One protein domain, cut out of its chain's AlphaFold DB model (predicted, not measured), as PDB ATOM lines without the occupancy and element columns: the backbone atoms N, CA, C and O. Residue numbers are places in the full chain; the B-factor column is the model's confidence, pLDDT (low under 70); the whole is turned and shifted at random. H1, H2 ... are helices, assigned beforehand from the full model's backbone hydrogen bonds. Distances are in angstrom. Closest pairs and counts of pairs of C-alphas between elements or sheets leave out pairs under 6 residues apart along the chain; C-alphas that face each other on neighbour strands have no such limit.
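AT A GLANCE: This is residues 74 to 209 of the 259 residues of an uncharacterized protein of Clostridium sp. BL-8 (UniProt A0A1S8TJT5). One long helix, H9, makes the long axis, and H1 and H5 run alongside it in the opposite direction. Three short helices, H2, H3 and H4, zigzag crosswise over this group, with H3 packed on H5 and H2 crossing H9; H6 folds back on residues 128 to 132 of H5, and H8 packs on residues 181 to 184 of H9. The printed part has 136 residues with nine named helices, H1 to H9 in chain order, and no named strand: the class is all helix. It is compact, with a radius of gyration of the C-alphas of 15.2 A and spans of 47 by 35 by 24 A.

HOW THE PARTS SIT: H1, residues 74 to 87, touches residues 186 to 201 alone of H9, residues 178 to 209, at a shallow tilt of 16 degrees, opposite ways; their closest C-alphas, Tyr 77 and Leu 197, are 5.6 A apart. H2, residues 89 to 95, touches H9 about perpendicular at 84 degrees, with the C-alphas of Gln 91 and Glu 183 closest at 5.3 A. H2 forms a helical hairpin with H3, residues 100 to 106, where the C-alphas of Leu 92 and Val 106 are closest at 5.8 A. H3 forms another with H4, residues 110 to 116, at a shallow tilt of 30 degrees; their closest C-alphas, Asn 104 and Val 113, are 6.2 A apart. H4 and H1 only just touch, with 3 pairs of C-alphas within 8 A, the closest being Ile 78 and Val 110 at 6.5 A. H5, residues 119 to 134, touches H9 at a shallow tilt of 3 degrees, opposite ways, with the C-alphas of Glu 130 and Leu 184 closest at 6.2 A. H5 and H3 touch about perpendicular at 74 degrees, closest at the C-alphas of Leu 102 and Asn 125, 6.0 A. H5 and H1 are apart. H6, residues 138 to 146, forms a helical hairpin with H5, closest at the C-alphas of Ser 132 and Ser 138, 5.5 A. H7, residues 155 to 158, only just touches H5, with 3 pairs of C-alphas within 8 A, the closest being Asn 128 and Phe 155 at 5.8 A. H8, residues 167 to 172, forms a helical hairpin with H9 at a steep tilt of 38 degrees; the C-alphas of Met 171 and Lys 181 are closest at 5.8 A. Every O i to N i+4 pair is within hydrogen-bond range in H1, H3, H4, H5, H6, H8 and H9; H2 has 1 of 3, beside 3 of 4 O i to N i+3 pairs, and H7 is too short for such a pair.

IN THESE COORDINATES: H1 begins at C-alpha 74 (12.686, -0.854, 0.548) and measures 19.9 A. H5 measures 22.6 A from C-alpha 119 (3.036, -7.154, 9.603). H9 measures 46.7 A and ends at C-alpha 209 (2.887, 13.144, 4.835).

THE WHOLE: The two C-alphas farthest apart, those of Thr 175 and Gln 209, are 50.7 A apart. The printed part has no cut and no long link. The mean pLDDT of the printed part is 91.1, and residues 149 to 153 are under 70.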
ATOM      1  N   LYS A  74      13.820   0.065   0.714       98.25
ATOM      2  CA  LYS A  74      12.686  -0.854   0.548       98.25
ATOM      3  C   LYS A  74      12.984  -1.944  -0.489       98.25
ATOM      4  O   LYS A  74      12.699  -3.111  -0.225       98.25
ATOM      5  N   GLN A  75      13.545  -1.588  -1.646       98.06
ATOM      6  CA  GLN A  75      13.899  -2.563  -2.685       98.06
ATOM      7  C   GLN A  75      14.997  -3.534  -2.223       98.06
ATOM      8  O   GLN A  75      14.930  -4.716  -2.549       98.06
ATOM      9  N   GLU A  76      15.955  -3.072  -1.417       98.25
ATOM     10  CA  GLU A  76      16.980  -3.929  -0.803       98.25
ATOM     11  C   GLU A  76      16.351  -4.987   0.120       98.25
ATOM     12  O   GLU A  76      16.684  -6.167   0.012       98.25
ATOM     13  N   TYR A  77      15.374  -4.614   0.958       98.38
ATOM     14  CA  TYR A  77      14.657  -5.594   1.785       98.38
ATOM     15  C   TYR A  77      13.792  -6.556   0.963       98.38
ATOM     16  O   TYR A  77      13.744  -7.742   1.281       98.38
ATOM     17  N   ILE A  78      13.133  -6.084  -0.104       98.50
ATOM     18  CA  ILE A  78      12.379  -6.959  -1.020       98.50
ATOM     19  C   ILE A  78      13.312  -8.002  -1.645       98.50
ATOM     20  O   ILE A  78      12.966  -9.181  -1.689       98.50
ATOM     21  N   ALA A  79      14.486  -7.578  -2.116       98.19
ATOM     22  CA  ALA A  79      15.482  -8.477  -2.682       98.19
ATOM     23  C   ALA A  79      15.979  -9.490  -1.640       98.19
ATOM     24  O   ALA A  79      16.006 -10.682  -1.931       98.19
ATOM     25  N   GLY A  80      16.284  -9.041  -0.418       98.38
ATOM     26  CA  GLY A  80      16.711  -9.919   0.673       98.38
ATOM     27  C   GLY A  80      15.664 -10.969   1.053       98.38
ATOM     28  O   GLY A  80      16.004 -12.132   1.236       98.38
ATOM     29  N   ILE A  81      14.381 -10.602   1.106       98.62
ATOM     30  CA  ILE A  81      13.294 -11.563   1.361       98.62
ATOM     31  C   ILE A  81      13.218 -12.609   0.245       98.62
ATOM     32  O   ILE A  81      13.126 -13.799   0.528       98.62
ATOM     33  N   LYS A  82      13.283 -12.181  -1.022       98.25
ATOM     34  CA  LYS A  82      13.268 -13.106  -2.166       98.25
ATOM     35  C   LYS A  82      14.459 -14.064  -2.141       98.25
ATOM     36  O   LYS A  82      14.281 -15.243  -2.423       98.25
ATOM     37  N   ASP A  83      15.638 -13.566  -1.776       98.00
ATOM     38  CA  ASP A  83      16.843 -14.382  -1.622       98.00
ATOM     39  C   ASP A  83      16.680 -15.421  -0.506       98.00
ATOM     40  O   ASP A  83      16.937 -16.597  -0.732       98.00
ATOM     41  N   ILE A  84      16.144 -15.029   0.656       97.56
ATOM     42  CA  ILE A  84      15.831 -15.956   1.757       97.56
ATOM     43  C   ILE A  84      14.862 -17.048   1.284       97.56
ATOM     44  O   ILE A  84      15.148 -18.231   1.463       97.56
ATOM     45  N   CYS A  85      13.752 -16.676   0.641       97.50
ATOM     46  CA  CYS A  85      12.770 -17.636   0.131       97.50
ATOM     47  C   CYS A  85      13.366 -18.594  -0.909       97.50
ATOM     48  O   CYS A  85      13.053 -19.780  -0.902       97.50
ATOM     49  N   SER A  86      14.237 -18.096  -1.790       97.12
ATOM     50  CA  SER A  86      14.897 -18.923  -2.802       97.12
ATOM     51  C   SER A  86      15.968 -19.834  -2.207       97.12
ATOM     52  O   SER A  86      16.117 -20.965  -2.655       97.12
ATOM     53  N   LYS A  87      16.747 -19.341  -1.241       96.81
ATOM     54  CA  LYS A  87      17.863 -20.070  -0.631       96.81
ATOM     55  C   LYS A  87      17.385 -21.199   0.275       96.81
ATOM     56  O   LYS A  87      18.045 -22.230   0.355       96.81
ATOM     57  N   TYR A  88      16.266 -20.985   0.959       95.44
ATOM     58  CA  TYR A  88      15.679 -21.941   1.894       95.44
ATOM     59  C   TYR A  88      14.370 -22.526   1.356       95.44
ATOM     60  O   TYR A  88      13.457 -22.811   2.128       95.44
ATOM     61  N   SER A  89      14.241 -22.666   0.031       93.56
ATOM     62  CA  SER A  89      12.996 -23.112  -0.605       93.56
ATOM     63  C   SER A  89      12.526 -24.459  -0.072       93.56
ATOM     64  O   SER A  89      11.340 -24.626   0.191       93.56
ATOM     65  N   ASP A  90      13.453 -25.392   0.132       90.75
ATOM     66  CA  ASP A  90      13.139 -26.751   0.567       90.75
ATOM     67  C   ASP A  90      12.607 -26.738   2.005       90.75
ATOM     68  O   ASP A  90      11.533 -27.278   2.265       90.75
ATOM     69  N   GLN A  91      13.281 -26.010   2.901       90.69
ATOM     70  CA  GLN A  91      12.869 -25.810   4.295       90.69
ATOM     71  C   GLN A  91      11.523 -25.088   4.406       90.69
ATOM     72  O   GLN A  91      10.687 -25.431   5.235       90.69
ATOM     73  N   LEU A  92      11.292 -24.073   3.571       91.12
ATOM     74  CA  LEU A  92      10.076 -23.259   3.621       91.12
ATOM     75  C   LEU A  92       8.891 -23.930   2.911       91.12
ATOM     76  O   LEU A  92       7.735 -23.592   3.184       91.12
ATOM     77  N   SER A  93       9.151 -24.895   2.023       87.44
ATOM     78  CA  SER A  93       8.118 -25.572   1.234       87.44
ATOM     79  C   SER A  93       7.138 -26.392   2.076       87.44
ATOM     80  O   SER A  93       6.025 -26.660   1.623       87.44
ATOM     81  N   VAL A  94       7.496 -26.717   3.324       86.88
ATOM     82  CA  VAL A  94       6.652 -27.462   4.273       86.88
ATOM     83  C   VAL A  94       5.323 -26.762   4.580       86.88
ATOM     84  O   VAL A  94       4.356 -27.415   4.962       86.88
ATOM     85  N   GLY A  95       5.246 -25.439   4.389       85.50
ATOM     86  CA  GLY A  95       4.020 -24.654   4.562       85.50
ATOM     87  C   GLY A  95       3.136 -24.544   3.312       85.50
ATOM     88  O   GLY A  95       2.081 -23.902   3.367       85.50
ATOM     89  N   LEU A  96       3.554 -25.101   2.168       92.00
ATOM     90  CA  LEU A  96       2.846 -24.906   0.903       92.00
ATOM     91  C   LEU A  96       1.476 -25.586   0.891       92.00
ATOM     92  O   LEU A  96       1.304 -26.754   1.230       92.00
ATOM     93  N   GLY A  97       0.487 -24.831   0.419       89.69
ATOM     94  CA  GLY A  97      -0.892 -25.294   0.299       89.69
ATOM     95  C   GLY A  97      -1.698 -25.191   1.591       89.69
ATOM     96  O   GLY A  97      -2.823 -25.685   1.619       89.69
ATOM     97  N   TYR A  98      -1.162 -24.559   2.640       91.88
ATOM     98  CA  TYR A  98      -1.901 -24.325   3.882       91.88
ATOM     99  C   TYR A  98      -2.836 -23.124   3.761       91.88
ATOM    100  O   TYR A  98      -4.016 -23.234   4.057       91.88
ATOM    101  N   SER A  99      -2.349 -21.991   3.256       91.50
ATOM    102  CA  SER A  99      -3.198 -20.843   2.925       91.50
ATOM    103  C   SER A  99      -2.582 -20.001   1.822       91.50
ATOM    104  O   SER A  99      -1.369 -20.013   1.611       91.50
ATOM    105  N   GLN A 100      -3.405 -19.212   1.127       92.38
ATOM    106  CA  GLN A 100      -2.898 -18.258   0.137       92.38
ATOM    107  C   GLN A 100      -1.936 -17.245   0.775       92.38
ATOM    108  O   GLN A 100      -0.949 -16.848   0.152       92.38
ATOM    109  N   GLY A 101      -2.212 -16.844   2.020       92.56
ATOM    110  CA  GLY A 101      -1.381 -15.907   2.759       92.56
ATOM    111  C   GLY A 101       0.011 -16.464   3.037       92.56
ATOM    112  O   GLY A 101       1.007 -15.865   2.627       92.56
ATOM    113  N   LEU A 102       0.069 -17.648   3.648       94.19
ATOM    114  CA  LEU A 102       1.329 -18.325   3.935       94.19
ATOM    115  C   LEU A 102       2.090 -18.664   2.650       94.19
ATOM    116  O   LEU A 102       3.285 -18.393   2.581       94.19
ATOM    117  N   ASN A 103       1.403 -19.136   1.602       95.62
ATOM    118  CA  ASN A 103       2.017 -19.402   0.297       95.62
ATOM    119  C   ASN A 103       2.734 -18.167  -0.255       95.62
ATOM    120  O   ASN A 103       3.865 -18.268  -0.716       95.62
ATOM    121  N   ASN A 104       2.108 -16.990  -0.192       96.75
ATOM    122  CA  ASN A 104       2.746 -15.765  -0.672       96.75
ATOM    123  C   ASN A 104       3.989 -15.384   0.141       96.75
ATOM    124  O   ASN A 104       4.934 -14.844  -0.432       96.75
ATOM    125  N   ILE A 105       3.990 -15.659   1.447       97.12
ATOM    126  CA  ILE A 105       5.139 -15.415   2.326       97.12
ATOM    127  C   ILE A 105       6.287 -16.364   1.964       97.12
ATOM    128  O   ILE A 105       7.383 -15.898   1.662       97.12
ATOM    129  N   VAL A 106       6.041 -17.679   1.935       96.19
ATOM    130  CA  VAL A 106       7.107 -18.678   1.725       96.19
ATOM    131  C   VAL A 106       7.634 -18.706   0.289       96.19
ATOM    132  O   VAL A 106       8.808 -18.986   0.082       96.19
ATOM    133  N   LEU A 107       6.810 -18.342  -0.703       96.44
ATOM    134  CA  LEU A 107       7.229 -18.219  -2.107       96.44
ATOM    135  C   LEU A 107       7.945 -16.894  -2.417       96.44
ATOM    136  O   LEU A 107       8.346 -16.668  -3.557       96.44
ATOM    137  N   GLY A 108       8.075 -15.980  -1.449       97.12
ATOM    138  CA  GLY A 108       8.701 -14.678  -1.685       97.12
ATOM    139  C   GLY A 108       7.885 -13.762  -2.606       97.12
ATOM    140  O   GLY A 108       8.441 -12.878  -3.267       97.12
ATOM    141  N   ASN A 109       6.555 -13.914  -2.640       97.50
ATOM    142  CA  ASN A 109       5.635 -13.034  -3.372       97.50
ATOM    143  C   ASN A 109       5.420 -11.715  -2.609       97.50
ATOM    144  O   ASN A 109       4.304 -11.358  -2.226       97.50
ATOM    145  N   VAL A 110       6.507 -10.974  -2.376       97.94
ATOM    146  CA  VAL A 110       6.545  -9.801  -1.485       97.94
ATOM    147  C   VAL A 110       5.525  -8.721  -1.866       97.94
ATOM    148  O   VAL A 110       4.905  -8.117  -0.990       97.94
ATOM    149  N   ASP A 111       5.295  -8.507  -3.162       96.19
ATOM    150  CA  ASP A 111       4.301  -7.542  -3.645       96.19
ATOM    151  C   ASP A 111       2.868  -7.934  -3.271       96.19
ATOM    152  O   ASP A 111       2.051  -7.068  -2.977       96.19
ATOM    153  N   ALA A 112       2.540  -9.229  -3.280       97.12
ATOM    154  CA  ALA A 112       1.230  -9.699  -2.838       97.12
ATOM    155  C   ALA A 112       1.090  -9.526  -1.321       97.12
ATOM    156  O   ALA A 112       0.115  -8.935  -0.864       97.12
ATOM    157  N   VAL A 113       2.108  -9.948  -0.561       97.50
ATOM    158  CA  VAL A 113       2.132  -9.837   0.907       97.50
ATOM    159  C   VAL A 113       1.919  -8.392   1.358       97.50
ATOM    160  O   VAL A 113       0.989  -8.108   2.105       97.50
ATOM    161  N   THR A 114       2.714  -7.458   0.840       96.88
ATOM    162  CA  THR A 114       2.634  -6.041   1.241       96.88
ATOM    163  C   THR A 114       1.354  -5.331   0.794       96.88
ATOM    164  O   THR A 114       1.032  -4.277   1.339       96.88
ATOM    165  N   ARG A 115       0.608  -5.881  -0.175       96.00
ATOM    166  CA  ARG A 115      -0.690  -5.339  -0.611       96.00
ATOM    167  C   ARG A 115      -1.859  -5.838   0.229       96.00
ATOM    168  O   ARG A 115      -2.829  -5.101   0.377       96.00
ATOM    169  N   THR A 116      -1.802  -7.076   0.715       94.12
ATOM    170  CA  THR A 116      -2.970  -7.747   1.310       94.12
ATOM    171  C   THR A 116      -2.813  -8.071   2.791       94.12
ATOM    172  O   THR A 116      -3.777  -8.516   3.403       94.12
ATOM    173  N   MET A 117      -1.624  -7.893   3.369       94.62
ATOM    174  CA  MET A 117      -1.323  -8.267   4.753       94.62
ATOM    175  C   MET A 117      -0.655  -7.110   5.490       94.62
ATOM    176  O   MET A 117       0.171  -6.387   4.926       94.62
ATOM    177  N   ASP A 118      -0.967  -6.969   6.776       95.69
ATOM    178  CA  ASP A 118      -0.145  -6.191   7.697       95.69
ATOM    179  C   ASP A 118       0.981  -7.061   8.290       95.69
ATOM    180  O   ASP A 118       1.022  -8.284   8.116       95.69
ATOM    181  N   PHE A 119       1.921  -6.428   8.995       96.31
ATOM    182  CA  PHE A 119       3.036  -7.154   9.603       96.31
ATOM    183  C   PHE A 119       2.582  -8.163  10.667       96.31
ATOM    184  O   PHE A 119       3.220  -9.202  10.818       96.31
ATOM    185  N   ASN A 120       1.489  -7.898  11.392       94.31
ATOM    186  CA  ASN A 120       1.001  -8.820  12.419       94.31
ATOM    187  C   ASN A 120       0.498 -10.114  11.780       94.31
ATOM    188  O   ASN A 120       0.808 -11.198  12.261       94.31
ATOM    189  N   TYR A 121      -0.214 -10.010  10.660       93.31
ATOM    190  CA  TYR A 121      -0.664 -11.155   9.889       93.31
ATOM    191  C   TYR A 121       0.526 -11.974   9.377       93.31
ATOM    192  O   TYR A 121       0.550 -13.190   9.557       93.31
ATOM    193  N   VAL A 122       1.551 -11.323   8.812       96.00
ATOM    194  CA  VAL A 122       2.791 -12.002   8.386       96.00
ATOM    195  C   VAL A 122       3.471 -12.703   9.563       96.00
ATOM    196  O   VAL A 122       3.794 -13.885   9.469       96.00
ATOM    197  N   SER A 123       3.636 -11.996  10.684       95.12
ATOM    198  CA  SER A 123       4.258 -12.529  11.896       95.12
ATOM    199  C   SER A 123       3.507 -13.746  12.427       95.12
ATOM    200  O   SER A 123       4.136 -14.746  12.746       95.12
ATOM    201  N   ASN A 124       2.176 -13.697  12.470       91.88
ATOM    202  CA  ASN A 124       1.356 -14.810  12.943       91.88
ATOM    203  C   ASN A 124       1.482 -16.036  12.031       91.88
ATOM    204  O   ASN A 124       1.581 -17.153  12.525       91.88
ATOM    205  N   ASN A 125       1.512 -15.845  10.708       93.38
ATOM    206  CA  ASN A 125       1.686 -16.952   9.764       93.38
ATOM    207  C   ASN A 125       3.046 -17.639   9.939       93.38
ATOM    208  O   ASN A 125       3.106 -18.867   9.969       93.38
ATOM    209  N   ILE A 126       4.118 -16.856  10.088       94.69
ATOM    210  CA  ILE A 126       5.459 -17.399  10.327       94.69
ATOM    211  C   ILE A 126       5.503 -18.125  11.677       94.69
ATOM    212  O   ILE A 126       5.931 -19.272  11.722       94.69
ATOM    213  N   SER A 127       4.965 -17.537  12.749       92.31
ATOM    214  CA  SER A 127       4.972 -18.176  14.070       92.31
ATOM    215  C   SER A 127       4.108 -19.431  14.172       92.31
ATOM    216  O   SER A 127       4.482 -20.380  14.860       92.31
ATOM    217  N   ASN A 128       2.986 -19.494  13.455       91.81
ATOM    218  CA  ASN A 128       2.202 -20.724  13.363       91.81
ATOM    219  C   ASN A 128       2.993 -21.837  12.655       91.81
ATOM    220  O   ASN A 128       2.917 -22.998  13.062       91.81
ATOM    221  N   LEU A 129       3.779 -21.488  11.630       94.00
ATOM    222  CA  LEU A 129       4.651 -22.431  10.935       94.00
ATOM    223  C   LEU A 129       5.810 -22.906  11.824       94.00
ATOM    224  O   LEU A 129       6.023 -24.111  11.929       94.00
ATOM    225  N   GLU A 130       6.486 -21.994  12.533       93.50
ATOM    226  CA  GLU A 130       7.527 -22.323  13.525       93.50
ATOM    227  C   GLU A 130       6.997 -23.315  14.568       93.50
ATOM    228  O   GLU A 130       7.620 -24.336  14.863       93.50
ATOM    229  N   TYR A 131       5.801 -23.048  15.093       92.56
ATOM    230  CA  TYR A 131       5.153 -23.917  16.065       92.56
ATOM    231  C   TYR A 131       4.815 -25.295  15.473       92.56
ATOM    232  O   TYR A 131       5.021 -26.318  16.134       92.56
ATOM    233  N   SER A 132       4.318 -25.335  14.232       91.94
ATOM    234  CA  SER A 132       3.980 -26.574  13.521       91.94
ATOM    235  C   SER A 132       5.199 -27.462  13.273       91.94
ATOM    236  O   SER A 132       5.104 -28.672  13.474       91.94
ATOM    237  N   ILE A 133       6.343 -26.870  12.918       92.44
ATOM    238  CA  ILE A 133       7.618 -27.578  12.748       92.44
ATOM    239  C   ILE A 133       8.032 -28.249  14.063       92.44
ATOM    240  O   ILE A 133       8.275 -29.454  14.098       92.44
ATOM    241  N   ILE A 134       8.019 -27.503  15.174       91.25
ATOM    242  CA  ILE A 134       8.445 -28.025  16.484       91.25
ATOM    243  C   ILE A 134       7.569 -29.156  16.999       91.25
ATOM    244  O   ILE A 134       8.082 -30.134  17.541       91.25
ATOM    245  N   HIS A 135       6.260 -29.054  16.806       89.75
ATOM    246  CA  HIS A 135       5.322 -30.052  17.310       89.75
ATOM    247  C   HIS A 135       4.969 -31.119  16.268       89.75
ATOM    248  O   HIS A 135       4.073 -31.925  16.510       89.75
ATOM    249  N   SER A 136       5.644 -31.132  15.107       89.44
ATOM    250  CA  SER A 136       5.319 -32.020  13.977       89.44
ATOM    251  C   SER A 136       3.825 -31.983  13.602       89.44
ATOM    252  O   SER A 136       3.228 -32.979  13.198       89.44
ATOM    253  N   ALA A 137       3.201 -30.810  13.741       88.94
ATOM    254  CA  ALA A 137       1.757 -30.600  13.667       88.94
ATOM    255  C   ALA A 137       1.321 -30.027  12.306       88.94
ATOM    256  O   ALA A 137       0.478 -29.131  12.224       88.94
ATOM    257  N   SER A 138       1.925 -30.515  11.218       88.19
ATOM    258  CA  SER A 138       1.694 -30.022   9.849       88.19
ATOM    259  C   SER A 138       0.241 -30.184   9.390       88.19
ATOM    260  O   SER A 138      -0.368 -29.244   8.878       88.19
ATOM    261  N   ASN A 139      -0.366 -31.344   9.658       90.06
ATOM    262  CA  ASN A 139      -1.774 -31.588   9.323       90.06
ATOM    263  C   ASN A 139      -2.717 -30.653  10.083       90.06
ATOM    264  O   ASN A 139      -3.667 -30.134   9.499       90.06
ATOM    265  N   SER A 140      -2.430 -30.398  11.359       90.44
ATOM    266  CA  SER A 140      -3.238 -29.495  12.169       90.44
ATOM    267  C   SER A 140      -3.112 -28.047  11.714       90.44
ATOM    268  O   SER A 140      -4.105 -27.331  11.703       90.44
ATOM    269  N   LEU A 141      -1.920 -27.613  11.286       91.94
ATOM    270  CA  LEU A 141      -1.740 -26.280  10.712       91.94
ATOM    271  C   LEU A 141      -2.547 -26.125   9.421       91.94
ATOM    272  O   LEU A 141      -3.243 -25.129   9.235       91.94
ATOM    273  N   LYS A 142      -2.521 -27.135   8.546       91.19
ATOM    274  CA  LYS A 142      -3.349 -27.148   7.337       91.19
ATOM    275  C   LYS A 142      -4.843 -27.082   7.664       91.19
ATOM    276  O   LYS A 142      -5.574 -26.338   7.014       91.19
ATOM    277  N   GLN A 143      -5.296 -27.846   8.657       89.38
ATOM    278  CA  GLN A 143      -6.687 -27.829   9.107       89.38
ATOM    279  C   GLN A 143      -7.083 -26.454   9.661       89.38
ATOM    280  O   GLN A 143      -8.091 -25.907   9.220       89.38
ATOM    281  N   TYR A 144      -6.241 -25.861  10.515       89.56
ATOM    282  CA  TYR A 144      -6.422 -24.515  11.067       89.56
ATOM    283  C   TYR A 144      -6.683 -23.470   9.972       89.56
ATOM    284  O   TYR A 144      -7.600 -22.662  10.085       89.56
ATOM    285  N   TYR A 145      -5.921 -23.504   8.875       89.19
ATOM    286  CA  TYR A 145      -6.148 -22.580   7.763       89.19
ATOM    287  C   TYR A 145      -7.378 -22.918   6.907       89.19
ATOM    288  O   TYR A 145      -8.042 -21.996   6.433       89.19
ATOM    289  N   ASN A 146      -7.688 -24.201   6.693       86.69
ATOM    290  CA  ASN A 146      -8.850 -24.631   5.902       86.69
ATOM    291  C   ASN A 146     -10.184 -24.273   6.556       86.69
ATOM    292  O   ASN A 146     -11.156 -24.013   5.851       86.69
ATOM    293  N   GLU A 147     -10.237 -24.281   7.886       83.88
ATOM    294  CA  GLU A 147     -11.443 -23.917   8.629       83.88
ATOM    295  C   GLU A 147     -11.749 -22.416   8.504       83.88
ATOM    296  O   GLU A 147     -12.888 -22.020   8.719       83.88
ATOM    297  N   GLY A 148     -10.776 -21.593   8.076       71.69
ATOM    298  CA  GLY A 148     -10.966 -20.170   7.763       71.69
ATOM    299  C   GLY A 148     -11.528 -19.345   8.923       71.69
ATOM    300  O   GLY A 148     -12.028 -18.245   8.700       71.69
ATOM    301  N   ASP A 149     -11.500 -19.904  10.130       53.38
ATOM    302  CA  ASP A 149     -12.579 -19.693  11.083       53.38
ATOM    303  C   ASP A 149     -12.365 -18.422  11.906       53.38
ATOM    304  O   ASP A 149     -11.250 -18.075  12.306       53.38
ATOM    305  N   ASP A 150     -13.467 -17.751  12.228       50.31
ATOM    306  CA  ASP A 150     -13.532 -16.494  12.982       50.31
ATOM    307  C   ASP A 150     -13.068 -16.611  14.458       50.31
ATOM    308  O   ASP A 150     -13.227 -15.674  15.251       50.31
ATOM    309  N   LYS A 151     -12.455 -17.734  14.859       56.53
ATOM    310  CA  LYS A 151     -11.813 -17.910  16.169       56.53
ATOM    311  C   LYS A 151     -10.382 -17.375  16.125       56.53
ATOM    312  O   LYS A 151      -9.431 -18.063  15.775       56.53
ATOM    313  N   LYS A 152     -10.255 -16.105  16.515       51.47
ATOM    314  CA  LYS A 152      -9.034 -15.272  16.568       51.47
ATOM    315  C   LYS A 152      -7.947 -15.731  17.557       51.47
ATOM    316  O   LYS A 152      -7.015 -14.975  17.833       51.47
ATOM    317  N   GLU A 153      -8.061 -16.928  18.103       59.97
ATOM    318  CA  GLU A 153      -7.168 -17.473  19.118       59.97
ATOM    319  C   GLU A 153      -6.048 -18.287  18.448       59.97
ATOM    320  O   GLU A 153      -6.258 -18.994  17.467       59.97
ATOM    321  N   THR A 154      -4.815 -18.086  18.900       75.38
ATOM    322  CA  THR A 154      -3.565 -18.440  18.205       75.38
ATOM    323  C   THR A 154      -3.461 -19.939  17.876       75.38
ATOM    324  O   THR A 154      -4.049 -20.763  18.566       75.38
ATOM    325  N   PHE A 155      -2.674 -20.345  16.867       86.19
ATOM    326  CA  PHE A 155      -2.563 -21.765  16.460       86.19
ATOM    327  C   PHE A 155      -2.219 -22.726  17.615       86.19
ATOM    328  O   PHE A 155      -2.738 -23.835  17.676       86.19
ATOM    329  N   SER A 156      -1.401 -22.298  18.579       84.69
ATOM    330  CA  SER A 156      -1.122 -23.087  19.785       84.69
ATOM    331  C   SER A 156      -2.398 -23.338  20.617       84.69
ATOM    332  O   SER A 156      -2.677 -24.467  21.015       84.69
ATOM    333  N   GLN A 157      -3.249 -22.317  20.780       82.56
ATOM    334  CA  GLN A 157      -4.550 -22.421  21.452       82.56
ATOM    335  C   GLN A 157      -5.498 -23.349  20.677       82.56
ATOM    336  O   GLN A 157      -6.178 -24.167  21.293       82.56
ATOM    337  N   TYR A 158      -5.487 -23.286  19.338       83.12
ATOM    338  CA  TYR A 158      -6.205 -24.234  18.473       83.12
ATOM    339  C   TYR A 158      -5.773 -25.688  18.721       83.12
ATOM    340  O   TYR A 158      -6.610 -26.583  18.804       83.12
ATOM    341  N   MET A 159      -4.473 -25.916  18.914       84.75
ATOM    342  CA  MET A 159      -3.901 -27.227  19.237       84.75
ATOM    343  C   MET A 159      -4.180 -27.699  20.673       84.75
ATOM    344  O   MET A 159      -3.804 -28.816  21.028       84.75
ATOM    345  N   GLY A 160      -4.818 -26.876  21.514       83.44
ATOM    346  CA  GLY A 160      -5.007 -27.154  22.938       83.44
ATOM    347  C   GLY A 160      -3.738 -26.982  23.782       83.44
ATOM    348  O   GLY A 160      -3.739 -27.353  24.955       83.44
ATOM    349  N   ASP A 161      -2.674 -26.406  23.217       83.19
ATOM    350  CA  ASP A 161      -1.438 -26.095  23.927       83.19
ATOM    351  C   ASP A 161      -1.276 -24.579  24.089       83.19
ATOM    352  O   ASP A 161      -0.987 -23.818  23.166       83.19
ATOM    353  N   ASN A 162      -1.438 -24.121  25.324       79.62
ATOM    354  CA  ASN A 162      -1.319 -22.706  25.658       79.62
ATOM    355  C   ASN A 162       0.130 -22.262  25.910       79.62
ATOM    356  O   ASN A 162       0.340 -21.129  26.341       79.62
ATOM    357  N   THR A 163       1.120 -23.125  25.673       81.56
ATOM    358  CA  THR A 163       2.537 -22.823  25.884       81.56
ATOM    359  C   THR A 163       3.071 -21.980  24.725       81.56
ATOM    360  O   THR A 163       3.125 -22.457  23.589       81.56
ATOM    361  N   PRO A 164       3.502 -20.729  24.967       77.88
ATOM    362  CA  PRO A 164       4.134 -19.931  23.927       77.88
ATOM    363  C   PRO A 164       5.451 -20.570  23.479       77.88
ATOM    364  O   PRO A 164       6.238 -21.037  24.307       77.88
ATOM    365  N   LEU A 165       5.718 -20.537  22.174       83.69
ATOM    366  CA  LEU A 165       6.997 -20.974  21.628       83.69
ATOM    367  C   LEU A 165       8.088 -19.941  21.944       83.69
ATOM    368  O   LEU A 165       7.988 -18.782  21.546       83.69
ATOM    369  N   ASP A 166       9.151 -20.374  22.622       87.00
ATOM    370  CA  ASP A 166      10.377 -19.588  22.786       87.00
ATOM    371  C   ASP A 166      11.457 -20.117  21.835       87.00
ATOM    372  O   ASP A 166      12.157 -21.089  22.134       87.00
ATOM    373  N   ILE A 167      11.591 -19.459  20.682       83.62
ATOM    374  CA  ILE A 167      12.543 -19.840  19.629       83.62
ATOM    375  C   ILE A 167      13.976 -19.867  20.165       83.62
ATOM    376  O   ILE A 167      14.725 -20.781  19.839       83.62
ATOM    377  N   ASN A 168      14.372 -18.936  21.041       86.88
ATOM    378  CA  ASN A 168      15.744 -18.902  21.561       86.88
ATOM    379  C   ASN A 168      16.050 -20.140  22.408       86.88
ATOM    380  O   ASN A 168      17.144 -20.710  22.336       86.88
ATOM    381  N   LYS A 169      15.068 -20.588  23.195       88.69
ATOM    382  CA  LYS A 169      15.173 -21.817  23.986       88.69
ATOM    383  C   LYS A 169      15.231 -23.059  23.096       88.69
ATOM    384  O   LYS A 169      16.010 -23.967  23.367       88.69
ATOM    385  N   VAL A 170      14.442 -23.096  22.026       87.75
ATOM    386  CA  VAL A 170      14.449 -24.203  21.057       87.75
ATOM    387  C   VAL A 170      15.778 -24.271  20.300       87.75
ATOM    388  O   VAL A 170      16.392 -25.335  20.236       87.75
ATOM    389  N   MET A 171      16.277 -23.135  19.809       86.56
ATOM    390  CA  MET A 171      17.542 -23.046  19.072       86.56
ATOM    391  C   MET A 171      18.753 -23.430  19.934       86.56
ATOM    392  O   MET A 171      19.705 -24.024  19.430       86.56
ATOM    393  N   SER A 172      18.706 -23.142  21.239       89.44
ATOM    394  CA  SER A 172      19.754 -23.520  22.199       89.44
ATOM    395  C   SER A 172      19.599 -24.930  22.782       89.44
ATOM    396  O   SER A 172      20.501 -25.400  23.476       89.44
ATOM    397  N   SER A 173      18.494 -25.629  22.495       90.06
ATOM    398  CA  SER A 173      18.261 -26.983  22.995       90.06
ATOM    399  C   SER A 173      19.192 -27.998  22.331       90.06
ATOM    400  O   SER A 173      19.357 -28.034  21.113       90.06
ATOM    401  N   ASN A 174      19.756 -28.890  23.138       89.62
ATOM    402  CA  ASN A 174      20.538 -30.046  22.704       89.62
ATOM    403  C   ASN A 174      19.674 -31.250  22.286       89.62
ATOM    404  O   ASN A 174      20.212 -32.219  21.760       89.62
ATOM    405  N   THR A 175      18.355 -31.198  22.500       89.62
ATOM    406  CA  THR A 175      17.419 -32.272  22.116       89.62
ATOM    407  C   THR A 175      16.703 -32.022  20.789       89.62
ATOM    408  O   THR A 175      16.076 -32.934  20.259       89.62
ATOM    409  N   VAL A 176      16.778 -30.801  20.255       91.56
ATOM    410  CA  VAL A 176      16.175 -30.422  18.969       91.56
ATOM    411  C   VAL A 176      17.179 -30.699  17.854       91.56
ATOM    412  O   VAL A 176      18.346 -30.316  17.980       91.56
ATOM    413  N   SER A 177      16.730 -31.356  16.779       93.19
ATOM    414  CA  SER A 177      17.585 -31.708  15.642       93.19
ATOM    415  C   SER A 177      18.100 -30.474  14.898       93.19
ATOM    416  O   SER A 177      17.471 -29.413  14.897       93.19
ATOM    417  N   ASP A 178      19.248 -30.625  14.239       91.44
ATOM    418  CA  ASP A 178      19.849 -29.547  13.451       91.44
ATOM    419  C   ASP A 178      18.994 -29.171  12.233       91.44
ATOM    420  O   ASP A 178      18.932 -27.992  11.887       91.44
ATOM    421  N   ASP A 179      18.261 -30.125  11.648       91.06
ATOM    422  CA  ASP A 179      17.319 -29.864  10.551       91.06
ATOM    423  C   ASP A 179      16.214 -28.891  10.985       91.06
ATOM    424  O   ASP A 179      16.013 -27.851  10.357       91.06
ATOM    425  N   ILE A 180      15.579 -29.162  12.132       92.06
ATOM    426  CA  ILE A 180      14.552 -28.289  12.715       92.06
ATOM    427  C   ILE A 180      15.125 -26.897  13.008       92.06
ATOM    428  O   ILE A 180      14.487 -25.881  12.732       92.06
ATOM    429  N   LYS A 181      16.344 -26.819  13.554       92.06
ATOM    430  CA  LYS A 181      17.007 -25.528  13.807       92.06
ATOM    431  C   LYS A 181      17.301 -24.773  12.512       92.06
ATOM    432  O   LYS A 181      17.194 -23.550  12.491       92.06
ATOM    433  N   GLY A 182      17.660 -25.481  11.443       92.00
ATOM    434  CA  GLY A 182      17.855 -24.909  10.113       92.00
ATOM    435  C   GLY A 182      16.572 -24.288   9.562       92.00
ATOM    436  O   GLY A 182      16.594 -23.141   9.113       92.00
ATOM    437  N   GLU A 183      15.448 -25.002   9.661       93.00
ATOM    438  CA  GLU A 183      14.128 -24.500   9.255       93.00
ATOM    439  C   GLU A 183      13.709 -23.268  10.071       93.00
ATOM    440  O   GLU A 183      13.332 -22.240   9.503       93.00
ATOM    441  N   LEU A 184      13.856 -23.319  11.399       94.12
ATOM    442  CA  LEU A 184      13.560 -22.175  12.264       94.12
ATOM    443  C   LEU A 184      14.471 -20.972  11.989       94.12
ATOM    444  O   LEU A 184      14.009 -19.833  11.999       94.12
ATOM    445  N   GLY A 185      15.754 -21.197  11.698       93.38
ATOM    446  CA  GLY A 185      16.684 -20.129  11.326       93.38
ATOM    447  C   GLY A 185      16.302 -19.434  10.014       93.38
ATOM    448  O   GLY A 185      16.457 -18.213   9.885       93.38
ATOM    449  N   ALA A 186      15.763 -20.185   9.047       94.88
ATOM    450  CA  ALA A 186      15.225 -19.621   7.812       94.88
ATOM    451  C   ALA A 186      13.981 -18.755   8.083       94.88
ATOM    452  O   ALA A 186      13.876 -17.650   7.544       94.88
ATOM    453  N   LEU A 187      13.078 -19.218   8.954       95.56
ATOM    454  CA  LEU A 187      11.868 -18.485   9.339       95.56
ATOM    455  C   LEU A 187      12.170 -17.204  10.132       95.56
ATOM    456  O   LEU A 187      11.605 -16.158   9.807       95.56
ATOM    457  N   ASP A 188      13.119 -17.233  11.073       94.62
ATOM    458  CA  ASP A 188      13.547 -16.034  11.811       94.62
ATOM    459  C   ASP A 188      14.167 -14.985  10.870       94.62
ATOM    460  O   ASP A 188      13.822 -13.798  10.912       94.62
ATOM    461  N   SER A 189      15.009 -15.433   9.929       95.62
ATOM    462  CA  SER A 189      15.577 -14.565   8.890       95.62
ATOM    463  C   SER A 189      14.482 -13.927   8.028       95.62
ATOM    464  O   SER A 189      14.509 -12.719   7.768       95.62
ATOM    465  N   LEU A 190      13.488 -14.721   7.615       97.31
ATOM    466  CA  LEU A 190      12.357 -14.264   6.811       97.31
ATOM    467  C   LEU A 190      11.505 -13.233   7.567       97.31
ATOM    468  O   LEU A 190      11.193 -12.165   7.029       97.31
ATOM    469  N   LEU A 191      11.185 -13.507   8.836       96.69
ATOM    470  CA  LEU A 191      10.446 -12.598   9.711       96.69
ATOM    471  C   LEU A 191      11.200 -11.281   9.919       96.69
ATOM    472  O   LEU A 191      10.600 -10.203   9.861       96.69
ATOM    473  N   GLY A 192      12.517 -11.348  10.125       97.50
ATOM    474  CA  GLY A 192      13.398 -10.183  10.218       97.50
ATOM    475  C   GLY A 192      13.395  -9.330   8.945       97.50
ATOM    476  O   GLY A 192      13.303  -8.097   9.027       97.50
ATOM    477  N   GLY A 193      13.416  -9.977   7.775       98.12
ATOM    478  CA  GLY A 193      13.289  -9.330   6.469       98.12
ATOM    479  C   GLY A 193      11.975  -8.561   6.334       98.12
ATOM    480  O   GLY A 193      11.985  -7.346   6.110       98.12
ATOM    481  N   TYR A 194      10.838  -9.225   6.570       98.56
ATOM    482  CA  TYR A 194       9.525  -8.572   6.530       98.56
ATOM    483  C   TYR A 194       9.397  -7.455   7.569       98.56
ATOM    484  O   TYR A 194       8.939  -6.362   7.240       98.56
ATOM    485  N   ARG A 195       9.862  -7.659   8.806       98.38
ATOM    486  CA  ARG A 195       9.836  -6.621   9.851       98.38
ATOM    487  C   ARG A 195      10.551  -5.348   9.404       98.38
ATOM    488  O   ARG A 195      10.084  -4.244   9.686       98.38
ATOM    489  N   SER A 196      11.691  -5.493   8.737       98.44
ATOM    490  CA  SER A 196      12.481  -4.362   8.249       98.44
ATOM    491  C   SER A 196      11.805  -3.683   7.057       98.44
ATOM    492  O   SER A 196      11.704  -2.456   7.031       98.44
ATOM    493  N   LEU A 197      11.231  -4.472   6.143       98.62
ATOM    494  CA  LEU A 197      10.442  -3.977   5.019       98.62
ATOM    495  C   LEU A 197       9.244  -3.129   5.473       98.62
ATOM    496  O   LEU A 197       9.111  -1.988   5.031       98.62
ATOM    497  N   TYR A 198       8.402  -3.645   6.374       98.44
ATOM    498  CA  TYR A 198       7.220  -2.920   6.862       98.44
ATOM    499  C   TYR A 198       7.606  -1.626   7.588       98.44
ATOM    500  O   TYR A 198       7.041  -0.575   7.298       98.44
ATOM    501  N   LYS A 199       8.653  -1.650   8.427       98.00
ATOM    502  CA  LYS A 199       9.186  -0.425   9.049       98.00
ATOM    503  C   LYS A 199       9.607   0.621   8.017       98.00
ATOM    504  O   LYS A 199       9.448   1.816   8.255       98.00
ATOM    505  N   THR A 200      10.185   0.202   6.896       98.31
ATOM    506  CA  THR A 200      10.588   1.133   5.835       98.31
ATOM    507  C   THR A 200       9.396   1.645   5.035       98.31
ATOM    508  O   THR A 200       9.374   2.825   4.693       98.31
ATOM    509  N   ILE A 201       8.371   0.822   4.808       97.50
ATOM    510  CA  ILE A 201       7.094   1.271   4.233       97.50
ATOM    511  C   ILE A 201       6.455   2.350   5.121       97.50
ATOM    512  O   ILE A 201       6.068   3.402   4.608       97.50
ATOM    513  N   ASP A 202       6.426   2.146   6.439       97.00
ATOM    514  CA  ASP A 202       5.904   3.133   7.390       97.00
ATOM    515  C   ASP A 202       6.693   4.445   7.325       97.00
ATOM    516  O   ASP A 202       6.105   5.507   7.123       97.00
ATOM    517  N   LYS A 203       8.033   4.377   7.359       97.69
ATOM    518  CA  LYS A 203       8.904   5.558   7.186       97.69
ATOM    519  C   LYS A 203       8.627   6.307   5.880       97.69
ATOM    520  O   LYS A 203       8.678   7.535   5.862       97.69
ATOM    521  N   ILE A 204       8.374   5.601   4.774       97.50
ATOM    522  CA  ILE A 204       8.040   6.221   3.482       97.50
ATOM    523  C   ILE A 204       6.711   6.974   3.587       97.50
ATOM    524  O   ILE A 204       6.606   8.104   3.104       97.50
ATOM    525  N   ASN A 205       5.702   6.361   4.203       95.81
ATOM    526  CA  ASN A 205       4.380   6.961   4.357       95.81
ATOM    527  C   ASN A 205       4.422   8.195   5.268       95.81
ATOM    528  O   ASN A 205       3.901   9.246   4.887       95.81
ATOM    529  N   GLU A 206       5.105   8.098   6.408       96.38
ATOM    530  CA  GLU A 206       5.358   9.221   7.317       96.38
ATOM    531  C   GLU A 206       6.085  10.355   6.587       96.38
ATOM    532  O   GLU A 206       5.612  11.492   6.564       96.38
ATOM    533  N   PHE A 207       7.175  10.042   5.882       96.44
ATOM    534  CA  PHE A 207       7.945  11.034   5.140       96.44
ATOM    535  C   PHE A 207       7.114  11.755   4.066       96.44
ATOM    536  O   PHE A 207       7.223  12.975   3.914       96.44
ATOM    537  N   LYS A 208       6.258  11.032   3.330       94.06
ATOM    538  CA  LYS A 208       5.359  11.629   2.326       94.06
ATOM    539  C   LYS A 208       4.380  12.614   2.961       94.06
ATOM    540  O   LYS A 208       4.190  13.709   2.428       94.06
ATOM    541  N   GLN A 209       3.787  12.254   4.100       95.00
ATOM    542  CA  GLN A 209       2.887  13.144   4.835       95.00
ATOM    543  C   GLN A 209       3.629  14.384   5.354       95.00
ATOM    544  O   GLN A 209       3.173  15.511   5.147       95.00
TER     545      GLN A 209